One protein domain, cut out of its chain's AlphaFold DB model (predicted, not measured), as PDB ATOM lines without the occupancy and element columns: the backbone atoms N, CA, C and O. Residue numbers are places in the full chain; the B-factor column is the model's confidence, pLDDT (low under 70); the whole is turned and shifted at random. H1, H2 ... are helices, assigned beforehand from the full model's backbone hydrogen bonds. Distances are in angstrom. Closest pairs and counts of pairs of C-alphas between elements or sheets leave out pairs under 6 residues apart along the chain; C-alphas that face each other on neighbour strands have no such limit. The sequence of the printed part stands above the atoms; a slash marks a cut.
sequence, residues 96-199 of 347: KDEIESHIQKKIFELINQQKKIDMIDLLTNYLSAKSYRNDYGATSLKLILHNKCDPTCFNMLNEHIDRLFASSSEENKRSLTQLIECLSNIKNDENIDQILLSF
ATOM      1  N   LYS A  96     209.123 204.184 199.760       46.16
ATOM      2  CA  LYS A  96     208.437 204.666 200.964       46.16
ATOM      3  C   LYS A  96     207.822 203.502 201.748       46.16
ATOM      4  O   LYS A  96     208.013 203.440 202.960       46.16
ATOM      5  N   ASP A  97     207.112 202.606 201.068       47.12
ATOM      6  CA  ASP A  97     206.430 201.471 201.693       47.12
ATOM      7  C   ASP A  97     207.454 200.481 202.300       47.12
ATOM      8  O   ASP A  97     207.252 199.969 203.404       47.12
ATOM      9  N   GLU A  98     208.609 200.279 201.650       47.22
ATOM     10  CA  GLU A  98     209.728 199.485 202.183       47.22
ATOM     11  C   GLU A  98     210.374 200.115 203.426       47.22
ATOM     12  O   GLU A  98     210.614 199.423 204.421       47.22
ATOM     13  N   ILE A  99     210.624 201.429 203.404       47.03
ATOM     14  CA  ILE A  99     211.188 202.160 204.548       47.03
ATOM     15  C   ILE A  99     210.209 202.154 205.728       47.03
ATOM     16  O   ILE A  99     210.618 201.911 206.864       47.03
ATOM     17  N   GLU A 100     208.919 202.380 205.477       43.09
ATOM     18  CA  GLU A 100     207.880 202.363 206.507       43.09
ATOM     19  C   GLU A 100     207.766 200.976 207.159       43.09
ATOM     20  O   GLU A 100     207.780 200.868 208.387       43.09
ATOM     21  N   SER A 101     207.779 199.909 206.354       45.91
ATOM     22  CA  SER A 101     207.820 198.522 206.832       45.91
ATOM     23  C   SER A 101     209.074 198.232 207.670       45.91
ATOM     24  O   SER A 101     208.990 197.654 208.760       45.91
ATOM     25  N   HIS A 102     210.245 198.694 207.222       46.25
ATOM     26  CA  HIS A 102     211.502 198.524 207.952       46.25
ATOM     27  C   HIS A 102     211.490 199.244 209.309       46.25
ATOM     28  O   HIS A 102     211.890 198.668 210.324       46.25
ATOM     29  N   ILE A 103     210.985 200.480 209.354       45.78
ATOM     30  CA  ILE A 103     210.865 201.270 210.584       45.78
ATOM     31  C   ILE A 103     209.871 200.620 211.545       45.78
ATOM     32  O   ILE A 103     210.191 200.465 212.722       45.78
ATOM     33  N   GLN A 104     208.698 200.195 211.070       44.50
ATOM     34  CA  GLN A 104     207.706 199.509 211.905       44.50
ATOM     35  C   GLN A 104     208.285 198.232 212.520       44.50
ATOM     36  O   GLN A 104     208.153 198.016 213.727       44.50
ATOM     37  N   LYS A 105     209.002 197.430 211.724       47.81
ATOM     38  CA  LYS A 105     209.707 196.243 212.216       47.81
ATOM     39  C   LYS A 105     210.741 196.607 213.284       47.81
ATOM     40  O   LYS A 105     210.779 195.966 214.333       47.81
ATOM     41  N   LYS A 106     211.535 197.662 213.072       47.94
ATOM     42  CA  LYS A 106     212.570 198.087 214.025       47.94
ATOM     43  C   LYS A 106     211.994 198.653 215.323       47.94
ATOM     44  O   LYS A 106     212.498 198.339 216.397       47.94
ATOM     45  N   ILE A 107     210.922 199.440 215.246       45.09
ATOM     46  CA  ILE A 107     210.193 199.945 216.417       45.09
ATOM     47  C   ILE A 107     209.616 198.775 217.213       45.09
ATOM     48  O   ILE A 107     209.752 198.741 218.433       45.09
ATOM     49  N   PHE A 108     209.018 197.792 216.539       46.06
ATOM     50  CA  PHE A 108     208.490 196.597 217.189       46.06
ATOM     51  C   PHE A 108     209.590 195.783 217.888       46.06
ATOM     52  O   PHE A 108     209.421 195.387 219.040       46.06
ATOM     53  N   GLU A 109     210.741 195.588 217.233       53.00
ATOM     54  CA  GLU A 109     211.922 194.959 217.841       53.00
ATOM     55  C   GLU A 109     212.384 195.710 219.100       53.00
ATOM     56  O   GLU A 109     212.577 195.083 220.139       53.00
ATOM     57  N   LEU A 110     212.506 197.040 219.037       47.53
ATOM     58  CA  LEU A 110     212.948 197.870 220.166       47.53
ATOM     59  C   LEU A 110     211.947 197.864 221.328       47.53
ATOM     60  O   LEU A 110     212.352 197.736 222.480       47.53
ATOM     61  N   ILE A 111     210.643 197.957 221.046       51.50
ATOM     62  CA  ILE A 111     209.595 197.867 222.076       51.50
ATOM     63  C   ILE A 111     209.659 196.509 222.778       51.50
ATOM     64  O   ILE A 111     209.542 196.444 224.001       51.50
ATOM     65  N   ASN A 112     209.861 195.422 222.030       57.94
ATOM     66  CA  ASN A 112     209.985 194.090 222.619       57.94
ATOM     67  C   ASN A 112     211.278 193.936 223.428       57.94
ATOM     68  O   ASN A 112     211.246 193.339 224.502       57.94
ATOM     69  N   GLN A 113     212.393 194.504 222.961       60.19
ATOM     70  CA  GLN A 113     213.647 194.536 223.717       60.19
ATOM     71  C   GLN A 113     213.500 195.314 225.030       60.19
ATOM     72  O   GLN A 113     213.938 194.824 226.066       60.19
ATOM     73  N   GLN A 114     212.830 196.469 225.019       60.88
ATOM     74  CA  GLN A 114     212.604 197.244 226.238       60.88
ATOM     75  C   GLN A 114     211.701 196.497 227.226       60.88
ATOM     76  O   GLN A 114     212.053 196.370 228.392       60.88
ATOM     77  N   LYS A 115     210.587 195.917 226.754       61.31
ATOM     78  CA  LYS A 115     209.711 195.084 227.598       61.31
ATOM     79  C   LYS A 115     210.467 193.926 228.246       61.31
ATOM     80  O   LYS A 115     210.203 193.584 229.393       61.31
ATOM     81  N   LYS A 116     211.404 193.321 227.512       65.44
ATOM     82  CA  LYS A 116     212.264 192.255 228.027       65.44
ATOM     83  C   LYS A 116     213.189 192.749 229.142       65.44
ATOM     84  O   LYS A 116     213.290 192.068 230.159       65.44
ATOM     85  N   ILE A 117     213.833 193.903 228.966       69.94
ATOM     86  CA  ILE A 117     214.682 194.520 230.000       69.94
ATOM     87  C   ILE A 117     213.857 194.782 231.263       69.94
ATOM     88  O   ILE A 117     214.229 194.326 232.338       69.94
ATOM     89  N   ASP A 118     212.681 195.395 231.113       69.31
ATOM     90  CA  ASP A 118     211.808 195.710 232.247       69.31
ATOM     91  C   ASP A 118     211.373 194.436 233.006       69.31
ATOM     92  O   ASP A 118     211.320 194.426 234.235       69.31
ATOM     93  N   MET A 119     211.089 193.333 232.297       73.62
ATOM     94  CA  MET A 119     210.758 192.044 232.926       73.62
ATOM     95  C   MET A 119     211.936 191.439 233.694       73.62
ATOM     96  O   MET A 119     211.746 190.928 234.799       73.62
ATOM     97  N   ILE A 120     213.140 191.495 233.122       78.06
ATOM     98  CA  ILE A 120     214.372 191.028 233.769       78.06
ATOM     99  C   ILE A 120     214.627 191.816 235.059       78.06
ATOM    100  O   ILE A 120     214.916 191.218 236.099       78.06
ATOM    101  N   ASP A 121     214.452 193.135 235.022       79.75
ATOM    102  CA  ASP A 121     214.624 193.995 236.190       79.75
ATOM    103  C   ASP A 121     213.575 193.692 237.267       79.75
ATOM    104  O   ASP A 121     213.916 193.556 238.443       79.75
ATOM    105  N   LEU A 122     212.304 193.512 236.887       79.94
ATOM    106  CA  LEU A 122     211.239 193.115 237.816       79.94
ATOM    107  C   LEU A 122     211.534 191.773 238.490       79.94
ATOM    108  O   LEU A 122     211.384 191.658 239.708       79.94
ATOM    109  N   LEU A 123     211.978 190.776 237.722       83.31
ATOM    110  CA  LEU A 123     212.335 189.464 238.249       83.31
ATOM    111  C   LEU A 123     213.548 189.543 239.182       83.31
ATOM    112  O   LEU A 123     213.532 188.968 240.268       83.31
ATOM    113  N   THR A 124     214.578 190.294 238.793       83.81
ATOM    114  CA  THR A 124     215.780 190.509 239.611       83.81
ATOM    115  C   THR A 124     215.425 191.175 240.934       83.81
ATOM    116  O   THR A 124     215.816 190.698 242.002       83.81
ATOM    117  N   ASN A 125     214.628 192.243 240.873       79.56
ATOM    118  CA  ASN A 125     214.162 192.964 242.048       79.56
ATOM    119  C   ASN A 125     213.336 192.051 242.952       79.56
ATOM    120  O   ASN A 125     213.614 191.983 244.151       79.56
ATOM    121  N   TYR A 126     212.397 191.293 242.381       85.12
ATOM    122  CA  TYR A 126     211.602 190.312 243.113       85.12
ATOM    123  C   TYR A 126     212.489 189.310 243.853       85.12
ATOM    124  O   TYR A 126     212.395 189.227 245.070       85.12
ATOM    125  N   LEU A 127     213.409 188.638 243.156       84.44
ATOM    126  CA  LEU A 127     214.317 187.628 243.718       84.44
ATOM    127  C   LEU A 127     215.331 188.187 244.735       84.44
ATOM    128  O   LEU A 127     215.927 187.433 245.507       84.44
ATOM    129  N   SER A 128     215.574 189.496 244.728       80.88
ATOM    130  CA  SER A 128     216.454 190.167 245.693       80.88
ATOM    131  C   SER A 128     215.725 190.648 246.953       80.88
ATOM    132  O   SER A 128     216.354 190.873 247.988       80.88
ATOM    133  N   ALA A 129     214.401 190.805 246.891       74.75
ATOM    134  CA  ALA A 129     213.622 191.382 247.974       74.75
ATOM    135  C   ALA A 129     213.377 190.372 249.105       74.75
ATOM    136  O   ALA A 129     213.163 189.192 248.881       74.75
ATOM    137  N   LYS A 130     213.281 190.816 250.362       71.56
ATOM    138  CA  LYS A 130     212.807 189.916 251.436       71.56
ATOM    139  C   LYS A 130     211.332 189.528 251.273       71.56
ATOM    140  O   LYS A 130     210.889 188.578 251.904       71.56
ATOM    141  N   SER A 131     210.568 190.268 250.471       64.44
ATOM    142  CA  SER A 131     209.124 190.088 250.314       64.44
ATOM    143  C   SER A 131     208.735 188.831 249.537       64.44
ATOM    144  O   SER A 131     207.706 188.255 249.878       64.44
ATOM    145  N   TYR A 132     209.536 188.350 248.569       76.00
ATOM    146  CA  TYR A 132     209.195 187.104 247.857       76.00
ATOM    147  C   TYR A 132     209.167 185.894 248.791       76.00
ATOM    148  O   TYR A 132     208.378 184.976 248.601       76.00
ATOM    149  N   ARG A 133     209.957 185.930 249.869       70.62
ATOM    150  CA  ARG A 133     209.956 184.904 250.921       70.62
ATOM    151  C   ARG A 133     208.616 184.774 251.648       70.62
ATOM    152  O   ARG A 133     208.423 183.837 252.414       70.62
ATOM    153  N   ASN A 134     207.703 185.721 251.456       69.56
ATOM    154  CA  ASN A 134     206.353 185.684 252.011       69.56
ATOM    155  C   ASN A 134     205.275 185.506 250.923       69.56
ATOM    156  O   ASN A 134     204.089 185.578 251.236       69.56
ATOM    157  N   ASP A 135     205.654 185.287 249.660       69.81
ATOM    158  CA  ASP A 135     204.739 185.170 248.516       69.81
ATOM    159  C   ASP A 135     204.266 183.721 248.294       69.81
ATOM    160  O   ASP A 135     204.337 183.196 247.190       69.81
ATOM    161  N   TYR A 136     203.752 183.066 249.340       67.38
ATOM    162  CA  TYR A 136     203.356 181.644 249.316       67.38
ATOM    163  C   TYR A 136     202.368 181.283 248.182       67.38
ATOM    164  O   TYR A 136     202.378 180.172 247.659       67.38
ATOM    165  N   GLY A 137     201.527 182.230 247.748       69.56
ATOM    166  CA  GLY A 137     200.576 182.030 246.641       69.56
ATOM    167  C   GLY A 137     201.174 182.171 245.233       69.56
ATOM    168  O   GLY A 137     200.445 182.029 244.240       69.56
ATOM    169  N   ALA A 138     202.471 182.485 245.140       75.31
ATOM    170  CA  ALA A 138     203.165 182.895 243.921       75.31
ATOM    171  C   ALA A 138     202.487 184.083 243.218       75.31
ATOM    172  O   ALA A 138     202.498 184.172 241.993       75.31
ATOM    173  N   THR A 139     201.832 184.976 243.963       73.94
ATOM    174  CA  THR A 139     200.977 186.024 243.383       73.94
ATOM    175  C   THR A 139     201.816 187.025 242.606       73.94
ATOM    176  O   THR A 139     201.499 187.350 241.462       73.94
ATOM    177  N   SER A 140     202.917 187.483 243.202       73.06
ATOM    178  CA  SER A 140     203.785 188.480 242.574       73.06
ATOM    179  C   SER A 140     204.600 187.854 241.448       73.06
ATOM    180  O   SER A 140     204.706 188.438 240.371       73.06
ATOM    181  N   LEU A 141     205.096 186.627 241.647       82.25
ATOM    182  CA  LEU A 141     205.801 185.891 240.597       82.25
ATOM    183  C   LEU A 141     204.899 185.615 239.385       82.25
ATOM    184  O   LEU A 141     205.312 185.855 238.253       82.25
ATOM    185  N   LYS A 142     203.645 185.195 239.599       75.50
ATOM    186  CA  LYS A 142     202.660 185.012 238.520       75.50
ATOM    187  C   LYS A 142     202.429 186.303 237.748       75.50
ATOM    188  O   LYS A 142     202.403 186.255 236.525       75.50
ATOM    189  N   LEU A 143     202.293 187.447 238.424       70.94
ATOM    190  CA  LEU A 143     202.128 188.746 237.757       70.94
ATOM    191  C   LEU A 143     203.332 189.104 236.875       70.94
ATOM    192  O   LEU A 143     203.143 189.605 235.768       70.94
ATOM    193  N   ILE A 144     204.553 188.818 237.335       74.31
ATOM    194  CA  ILE A 144     205.780 189.038 236.556       74.31
ATOM    195  C   ILE A 144     205.797 188.119 235.326       74.31
ATOM    196  O   ILE A 144     205.995 188.592 234.208       74.31
ATOM    197  N   LEU A 145     205.523 186.824 235.512       76.81
ATOM    198  CA  LEU A 145     205.583 185.819 234.445       76.81
ATOM    199  C   LEU A 145     204.430 185.926 233.428       76.81
ATOM    200  O   LEU A 145     204.625 185.612 232.252       76.81
ATOM    201  N   HIS A 146     203.256 186.433 233.832       67.12
ATOM    202  CA  HIS A 146     202.082 186.619 232.962       67.12
ATOM    203  C   HIS A 146     202.360 187.555 231.774       67.12
ATOM    204  O   HIS A 146     201.718 187.446 230.731       67.12
ATOM    205  N   ASN A 147     203.360 188.438 231.874       63.06
ATOM    206  CA  ASN A 147     203.740 189.362 230.801       63.06
ATOM    207  C   ASN A 147     204.489 188.705 229.620       63.06
ATOM    208  O   ASN A 147     205.065 189.415 228.796       63.06
ATOM    209  N   LYS A 148     204.413 187.372 229.484       63.03
ATOM    210  CA  LYS A 148     205.159 186.542 228.523       63.03
ATOM    211  C   LYS A 148     206.662 186.655 228.750       63.03
ATOM    212  O   LYS A 148     207.382 187.210 227.920       63.03
ATOM    213  N   CYS A 149     207.124 186.106 229.871       71.25
ATOM    214  CA  CYS A 149     208.558 185.940 230.070       71.25
ATOM    215  C   CYS A 149     209.166 185.105 228.941       71.25
ATOM    216  O   CYS A 149     208.577 184.135 228.463       71.25
ATOM    217  N   ASP A 150     210.344 185.523 228.498       74.50
ATOM    218  CA  ASP A 150     211.104 184.816 227.480       74.50
ATOM    219  C   ASP A 150     212.100 183.838 228.140       74.50
ATOM    220  O   ASP A 150     212.249 183.842 229.369       74.50
ATOM    221  N   PRO A 151     212.809 182.999 227.362       80.00
ATOM    222  CA  PRO A 151     213.777 182.040 227.904       80.00
ATOM    223  C   PRO A 151     214.832 182.651 228.840       80.00
ATOM    224  O   PRO A 151     215.336 181.974 229.730       80.00
ATOM    225  N   THR A 152     215.146 183.941 228.697       80.50
ATOM    226  CA  THR A 152     216.118 184.642 229.553       80.50
ATOM    227  C   THR A 152     215.606 184.764 230.981       80.50
ATOM    228  O   THR A 152     216.372 184.539 231.911       80.50
ATOM    229  N   CYS A 153     214.316 185.060 231.174       82.31
ATOM    230  CA  CYS A 153     213.721 185.084 232.511       82.31
ATOM    231  C   CYS A 153     213.853 183.727 233.210       82.31
ATOM    232  O   CYS A 153     214.196 183.646 234.388       82.31
ATOM    233  N   PHE A 154     213.569 182.650 232.476       87.75
ATOM    234  CA  PHE A 154     213.631 181.293 233.009       87.75
ATOM    235  C   PHE A 154     215.076 180.872 233.302       87.75
ATOM    236  O   PHE A 154     215.328 180.220 234.314       87.75
ATOM    237  N   ASN A 155     216.041 181.329 232.497       86.25
ATOM    238  CA  ASN A 155     217.463 181.185 232.809       86.25
ATOM    239  C   ASN A 155     217.827 181.899 234.116       86.25
ATOM    240  O   ASN A 155     218.497 181.303 234.949       86.25
ATOM    241  N   MET A 156     217.326 183.114 234.352       85.88
ATOM    242  CA  MET A 156     217.575 183.829 235.611       85.88
ATOM    243  C   MET A 156     216.965 183.126 236.827       85.88
ATOM    244  O   MET A 156     217.585 183.098 237.889       85.88
ATOM    245  N   LEU A 157     215.774 182.534 236.685       89.88
ATOM    246  CA  LEU A 157     215.189 181.688 237.730       89.88
ATOM    247  C   LEU A 157     216.087 180.480 238.027       89.88
ATOM    248  O   LEU A 157     216.385 180.224 239.191       89.88
ATOM    249  N   ASN A 158     216.562 179.779 236.993       89.44
ATOM    250  CA  ASN A 158     217.479 178.646 237.148       89.44
ATOM    251  C   ASN A 158     218.811 179.051 237.797       89.44
ATOM    252  O   ASN A 158     219.234 178.405 238.748       89.44
ATOM    253  N   GLU A 159     219.441 180.137 237.346       89.62
ATOM    254  CA  GLU A 159     220.685 180.657 237.933       89.62
ATOM    255  C   GLU A 159     220.496 181.046 239.403       89.62
ATOM    256  O   GLU A 159     221.366 180.805 240.242       89.62
ATOM    257  N   HIS A 160     219.344 181.630 239.742       89.31
ATOM    258  CA  HIS A 160     219.021 181.959 241.122       89.31
ATOM    259  C   HIS A 160     218.826 180.703 241.975       89.31
ATOM    260  O   HIS A 160     219.350 180.655 243.088       89.31
ATOM    261  N   ILE A 161     218.120 179.691 241.459       89.31
ATOM    262  CA  ILE A 161     217.994 178.378 242.100       89.31
ATOM    263  C   ILE A 161     219.382 177.787 242.332       89.31
ATOM    264  O   ILE A 161     219.682 177.422 243.459       89.31
ATOM    265  N   ASP A 162     220.251 177.770 241.321       87.19
ATOM    266  CA  ASP A 162     221.610 177.227 241.423       87.19
ATOM    267  C   ASP A 162     222.456 177.970 242.457       87.19
ATOM    268  O   ASP A 162     223.165 177.355 243.254       87.19
ATOM    269  N   ARG A 163     222.332 179.297 242.513       87.81
ATOM    270  CA  ARG A 163     223.002 180.116 243.523       87.81
ATOM    271  C   ARG A 163     222.496 179.827 244.935       87.81
ATOM    272  O   ARG A 163     223.303 179.749 245.860       87.81
ATOM    273  N   LEU A 164     221.178 179.721 245.121       86.19
ATOM    274  CA  LEU A 164     220.598 179.374 246.420       86.19
ATOM    275  C   LEU A 164     221.005 177.956 246.830       86.19
ATOM    276  O   LEU A 164     221.370 177.741 247.983       86.19
ATOM    277  N   PHE A 165     221.005 177.032 245.871       81.12
ATOM    278  CA  PHE A 165     221.366 175.630 246.028       81.12
ATOM    279  C   PHE A 165     222.846 175.431 246.385       81.12
ATOM    280  O   PHE A 165     223.172 174.553 247.177       81.12
ATOM    281  N   ALA A 166     223.755 176.268 245.871       81.31
ATOM    282  CA  ALA A 166     225.182 176.201 246.197       81.31
ATOM    283  C   ALA A 166     225.531 176.726 247.606       81.31
ATOM    284  O   ALA A 166     226.671 176.579 248.054       81.31
ATOM    285  N   SER A 167     224.590 177.368 248.307       80.19
ATOM    286  CA  SER A 167     224.829 177.946 249.633       80.19
ATOM    287  C   SER A 167     224.444 176.990 250.759       80.19
ATOM    288  O   SER A 167     223.349 176.440 250.772       80.19
ATOM    289  N   SER A 168     225.287 176.885 251.788       70.19
ATOM    290  CA  SER A 168     224.994 176.103 252.997       70.19
ATOM    291  C   SER A 168     224.205 176.870 254.070       70.19
ATOM    292  O   SER A 168     223.901 176.310 255.121       70.19
ATOM    293  N   SER A 169     223.894 178.155 253.859       82.75
ATOM    294  CA  SER A 169     223.230 178.993 254.868       82.75
ATOM    295  C   SER A 169     221.738 178.668 255.003       82.75
ATOM    296  O   SER A 169     221.025 178.737 254.002       82.75
ATOM    297  N   GLU A 170     221.243 178.470 256.228       78.31
ATOM    298  CA  GLU A 170     219.817 178.210 256.525       78.31
ATOM    299  C   GLU A 170     218.848 179.219 255.880       78.31
ATOM    300  O   GLU A 170     217.774 178.862 255.402       78.31
ATOM    301  N   GLU A 171     219.240 180.490 255.784       81.31
ATOM    302  CA  GLU A 171     218.429 181.525 255.137       81.31
ATOM    303  C   GLU A 171     218.237 181.288 253.628       81.31
ATOM    304  O   GLU A 171     217.131 181.462 253.103       81.31
ATOM    305  N   ASN A 172     219.289 180.863 252.923       82.69
ATOM    306  CA  ASN A 172     219.196 180.519 251.501       82.69
ATOM    307  C   ASN A 172     218.450 179.206 251.296       82.69
ATOM    308  O   ASN A 172     217.690 179.108 250.338       82.69
ATOM    309  N   LYS A 173     218.588 178.248 252.219       79.56
ATOM    310  CA  LYS A 173     217.805 177.010 252.198       79.56
ATOM    311  C   LYS A 173     216.310 177.294 252.277       79.56
ATOM    312  O   LYS A 173     215.558 176.867 251.410       79.56
ATOM    313  N   ARG A 174     215.892 178.117 253.243       80.44
ATOM    314  CA  ARG A 174     214.498 178.564 253.364       80.44
ATOM    315  C   ARG A 174     214.027 179.325 252.126       80.44
ATOM    316  O   ARG A 174     212.908 179.116 251.669       80.44
ATOM    317  N   SER A 175     214.875 180.198 251.584       84.75
ATOM    318  CA  SER A 175     214.561 180.952 250.366       84.75
ATOM    319  C   SER A 175     214.358 180.027 249.164       84.75
ATOM    320  O   SER A 175     213.449 180.250 248.370       84.75
ATOM    321  N   LEU A 176     215.172 178.973 249.052       85.94
ATOM    322  CA  LEU A 176     215.048 177.959 248.013       85.94
ATOM    323  C   LEU A 176     213.741 177.185 248.160       85.94
ATOM    324  O   LEU A 176     213.006 177.091 247.183       85.94
ATOM    325  N   THR A 177     213.416 176.703 249.365       82.19
ATOM    326  CA  THR A 177     212.126 176.051 249.635       82.19
ATOM    327  C   THR A 177     210.970 176.912 249.157       82.19
ATOM    328  O   THR A 177     210.129 176.452 248.393       82.19
ATOM    329  N   GLN A 178     210.949 178.175 249.579       84.75
ATOM    330  CA  GLN A 178     209.861 179.096 249.268       84.75
ATOM    331  C   GLN A 178     209.775 179.385 247.770       84.75
ATOM    332  O   GLN A 178     208.679 179.460 247.222       84.75
ATOM    333  N   LEU A 179     210.915 179.509 247.086       88.31
ATOM    334  CA  LEU A 179     210.936 179.683 245.638       88.31
ATOM    335  C   LEU A 179     210.370 178.451 244.919       88.31
ATOM    336  O   LEU A 179     209.544 178.608 244.024       88.31
ATOM    337  N   ILE A 180     210.767 177.240 245.317       88.38
ATOM    338  CA  ILE A 180     210.237 176.004 244.727       88.38
ATOM    339  C   ILE A 180     208.742 175.850 245.021       88.38
ATOM    340  O   ILE A 180     207.985 175.521 244.114       88.38
ATOM    341  N   GLU A 181     208.289 176.172 246.234       87.00
ATOM    342  CA  GLU A 181     206.865 176.211 246.581       87.00
ATOM    343  C   GLU A 181     206.087 177.176 245.672       87.00
ATOM    344  O   GLU A 181     205.053 176.811 245.108       87.00
ATOM    345  N   CYS A 182     206.619 178.385 245.455       88.25
ATOM    346  CA  CYS A 182     206.021 179.359 244.545       88.25
ATOM    347  C   CYS A 182     205.923 178.810 243.118       88.25
ATOM    348  O   CYS A 182     204.863 178.890 242.499       88.25
ATOM    349  N   LEU A 183     207.012 178.242 242.597       90.06
ATOM    350  CA  LEU A 183     207.062 177.685 241.244       90.06
ATOM    351  C   LEU A 183     206.080 176.514 241.086       90.06
ATOM    352  O   LEU A 183     205.313 176.494 240.125       90.06
ATOM    353  N   SER A 184     206.000 175.608 242.065       90.06
ATOM    354  CA  SER A 184     205.021 174.512 242.097       90.06
ATOM    355  C   SER A 184     203.561 174.990 242.099       90.06
ATOM    356  O   SER A 184     202.665 174.260 241.672       90.06
ATOM    357  N   ASN A 185     203.284 176.224 242.527       87.94
ATOM    358  CA  ASN A 185     201.944 176.817 242.475       87.94
ATOM    359  C   ASN A 185     201.596 177.440 241.107       87.94
ATOM    360  O   ASN A 185     200.471 177.925 240.918       87.94
ATOM    361  N   ILE A 186     202.525 177.433 240.144       86.81
ATOM    362  CA  ILE A 186     202.327 177.893 238.762       86.81
ATOM    363  C   ILE A 186     202.111 176.672 237.862       86.81
ATOM    364  O   ILE A 186     203.033 176.116 237.276       86.81
ATOM    365  N   LYS A 187     200.856 176.227 237.781       82.69
ATOM    366  CA  LYS A 187     200.461 175.055 236.990       82.69
ATOM    367  C   LYS A 187     200.360 175.388 235.497       82.69
ATOM    368  O   LYS A 187     199.990 176.504 235.139       82.69
ATOM    369  N   ASN A 188     200.572 174.375 234.655       80.75
ATOM    370  CA  ASN A 188     200.392 174.416 233.194       80.75
ATOM    371  C   ASN A 188     201.359 175.343 232.429       80.75
ATOM    372  O   ASN A 188     201.005 175.832 231.357       80.75
ATOM    373  N   ASP A 189     202.573 175.563 232.943       86.06
ATOM    374  CA  ASP A 189     203.641 176.279 232.234       86.06
ATOM    375  C   ASP A 189     204.811 175.327 231.940       86.06
ATOM    376  O   ASP A 189     205.392 174.745 232.854       86.06
ATOM    377  N   GLU A 190     205.143 175.144 230.658       87.81
ATOM    378  CA  GLU A 190     206.179 174.203 230.208       87.81
ATOM    379  C   GLU A 190     207.590 174.599 230.672       87.81
ATOM    380  O   GLU A 190     208.406 173.730 230.973       87.81
ATOM    381  N   ASN A 191     207.888 175.896 230.785       87.75
ATOM    382  CA  ASN A 191     209.204 176.342 231.244       87.75
ATOM    383  C   ASN A 191     209.349 176.136 232.754       87.75
ATOM    384  O   ASN A 191     210.408 175.717 233.222       87.75
ATOM    385  N   ILE A 192     208.281 176.387 233.518       89.88
ATOM    386  CA  ILE A 192     208.247 176.064 234.951       89.88
ATOM    387  C   ILE A 192     208.387 174.558 235.153       89.88
ATOM    388  O   ILE A 192     209.165 174.132 236.005       89.88
ATOM    389  N   ASP A 193     207.713 173.758 234.326       91.31
ATOM    390  CA  ASP A 193     207.845 172.305 234.342       91.31
ATOM    391  C   ASP A 193     209.312 171.886 234.177       91.31
ATOM    392  O   ASP A 193     209.861 171.182 235.020       91.31
ATOM    393  N   GLN A 194     210.004 172.414 233.163       90.19
ATOM    394  CA  GLN A 194     211.427 172.142 232.937       90.19
ATOM    395  C   GLN A 194     212.324 172.567 234.111       90.19
ATOM    396  O   GLN A 194     213.259 171.837 234.459       90.19
ATOM    397  N   ILE A 195     212.045 173.710 234.748       91.12
ATOM    398  CA  ILE A 195     212.775 174.171 235.940       91.12
ATOM    399  C   ILE A 195     212.607 173.168 237.091       91.12
ATOM    400  O   ILE A 195     213.599 172.732 237.682       91.12
ATOM    401  N   LEU A 196     211.373 172.756 237.390       92.56
ATOM    402  CA  LEU A 196     211.085 171.810 238.473       92.56
ATOM    403  C   LEU A 196     211.672 170.419 238.183       92.56
ATOM    404  O   LEU A 196     212.268 169.808 239.072       92.56
ATOM    405  N   LEU A 197     211.587 169.942 236.936       91.50
ATOM    406  CA  LEU A 197     212.222 168.694 236.492       91.50
ATOM    407  C   LEU A 197     213.747 168.732 236.687       91.50
ATOM    408  O   LEU A 197     214.341 167.761 237.165       91.50
ATOM    409  N   SER A 198     214.388 169.852 236.341       88.12
ATOM    410  CA  SER A 198     215.824 170.070 236.559       88.12
ATOM    411  C   SER A 198     216.172 170.040 238.047       88.12
ATOM    412  O   SER A 198     217.153 169.408 238.442       88.12
ATOM    413  N   PHE A 199     215.338 170.653 238.886       87.44
ATOM    414  CA  PHE A 199     215.543 170.685 240.329       87.44
ATOM    415  C   PHE A 199     215.449 169.300 240.989       87.44
ATOM    416  O   PHE A 199     216.310 168.963 241.800       87.44
TER     417      PHE A 199
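Overview. This is residues 96 to 199 of the 347 residues of an uncharacterized protein of Halobacteriovorax sp. Y22 (UniProt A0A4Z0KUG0). One long helix, H1, sticks out with residues 96 to 114 as a free arm from a small compact body, in which its far part, residues 119 to 127, packs on H2 and H3. In that body H3 is the hub and packs on H1, H4 and H5: H4 folds back from its end in a hairpin, with residues 172 to 176 on residues 161 to 165 of H3, and H5, apart from H1, packs on residues 154 to 158 of H3. The printed part has 104 residues with five named helices, H1 to H5 in chain order, and no named strand; the class is all helix. The whole is loose, with a radius of gyration of the C-alphas of 16.9 A, and the arm makes the length in its spans of 62 by 25 by 23 A.

Along the chain. H1, residues 96 to 128, is 47.7 A long, from C-alpha 96 at (208.437, 204.666, 200.964) to C-alpha 128 at (216.454, 190.167, 245.693). H2 is residues 139 to 145, 10.1 A; H3 residues 151 to 165, 20.7 A; H4 residues 170 to 184, 21.0 A. H5, residues 190 to 199, 14.2 A, ends at C-alpha 199 at (215.543, 170.685, 240.329).

Arrangement. H1 touches H3 with residues 119 to 127 alone, the same way at a shallow tilt of 17 degrees; the closest C-alphas, of Ile 120 and Cys 153, are 6.1 A apart. H1 and H2 form a helical hairpin, closest at the C-alphas of Leu 123 and Ile 144, 6.8 A. H3, the hub, touches H4 in a hairpin, with the C-alphas of Leu 164 and Asn 172 closest at 5.4 A. H3 touches H5 with residues 154 to 158 alone, closest at the C-alphas of Asn 158 and Ile 195, 6.6 A. H4 and H5 are a hairpin too, closest at the C-alphas of Leu 183 and Ile 192, 6.6 A. H1 is apart from H4 and H5. In H1 to H5 every O i to N i+4 pair is within hydrogen-bond range.

Size, cuts and confidence. The C-alphas farthest apart, of Lys 96 and Glu 170, are 62.6 A apart. The printed part has no cut and no long link. Mean pLDDT of the printed part is 74.8; residues 96 to 118, 131, 134 to 137 and 146 to 148 are under 70.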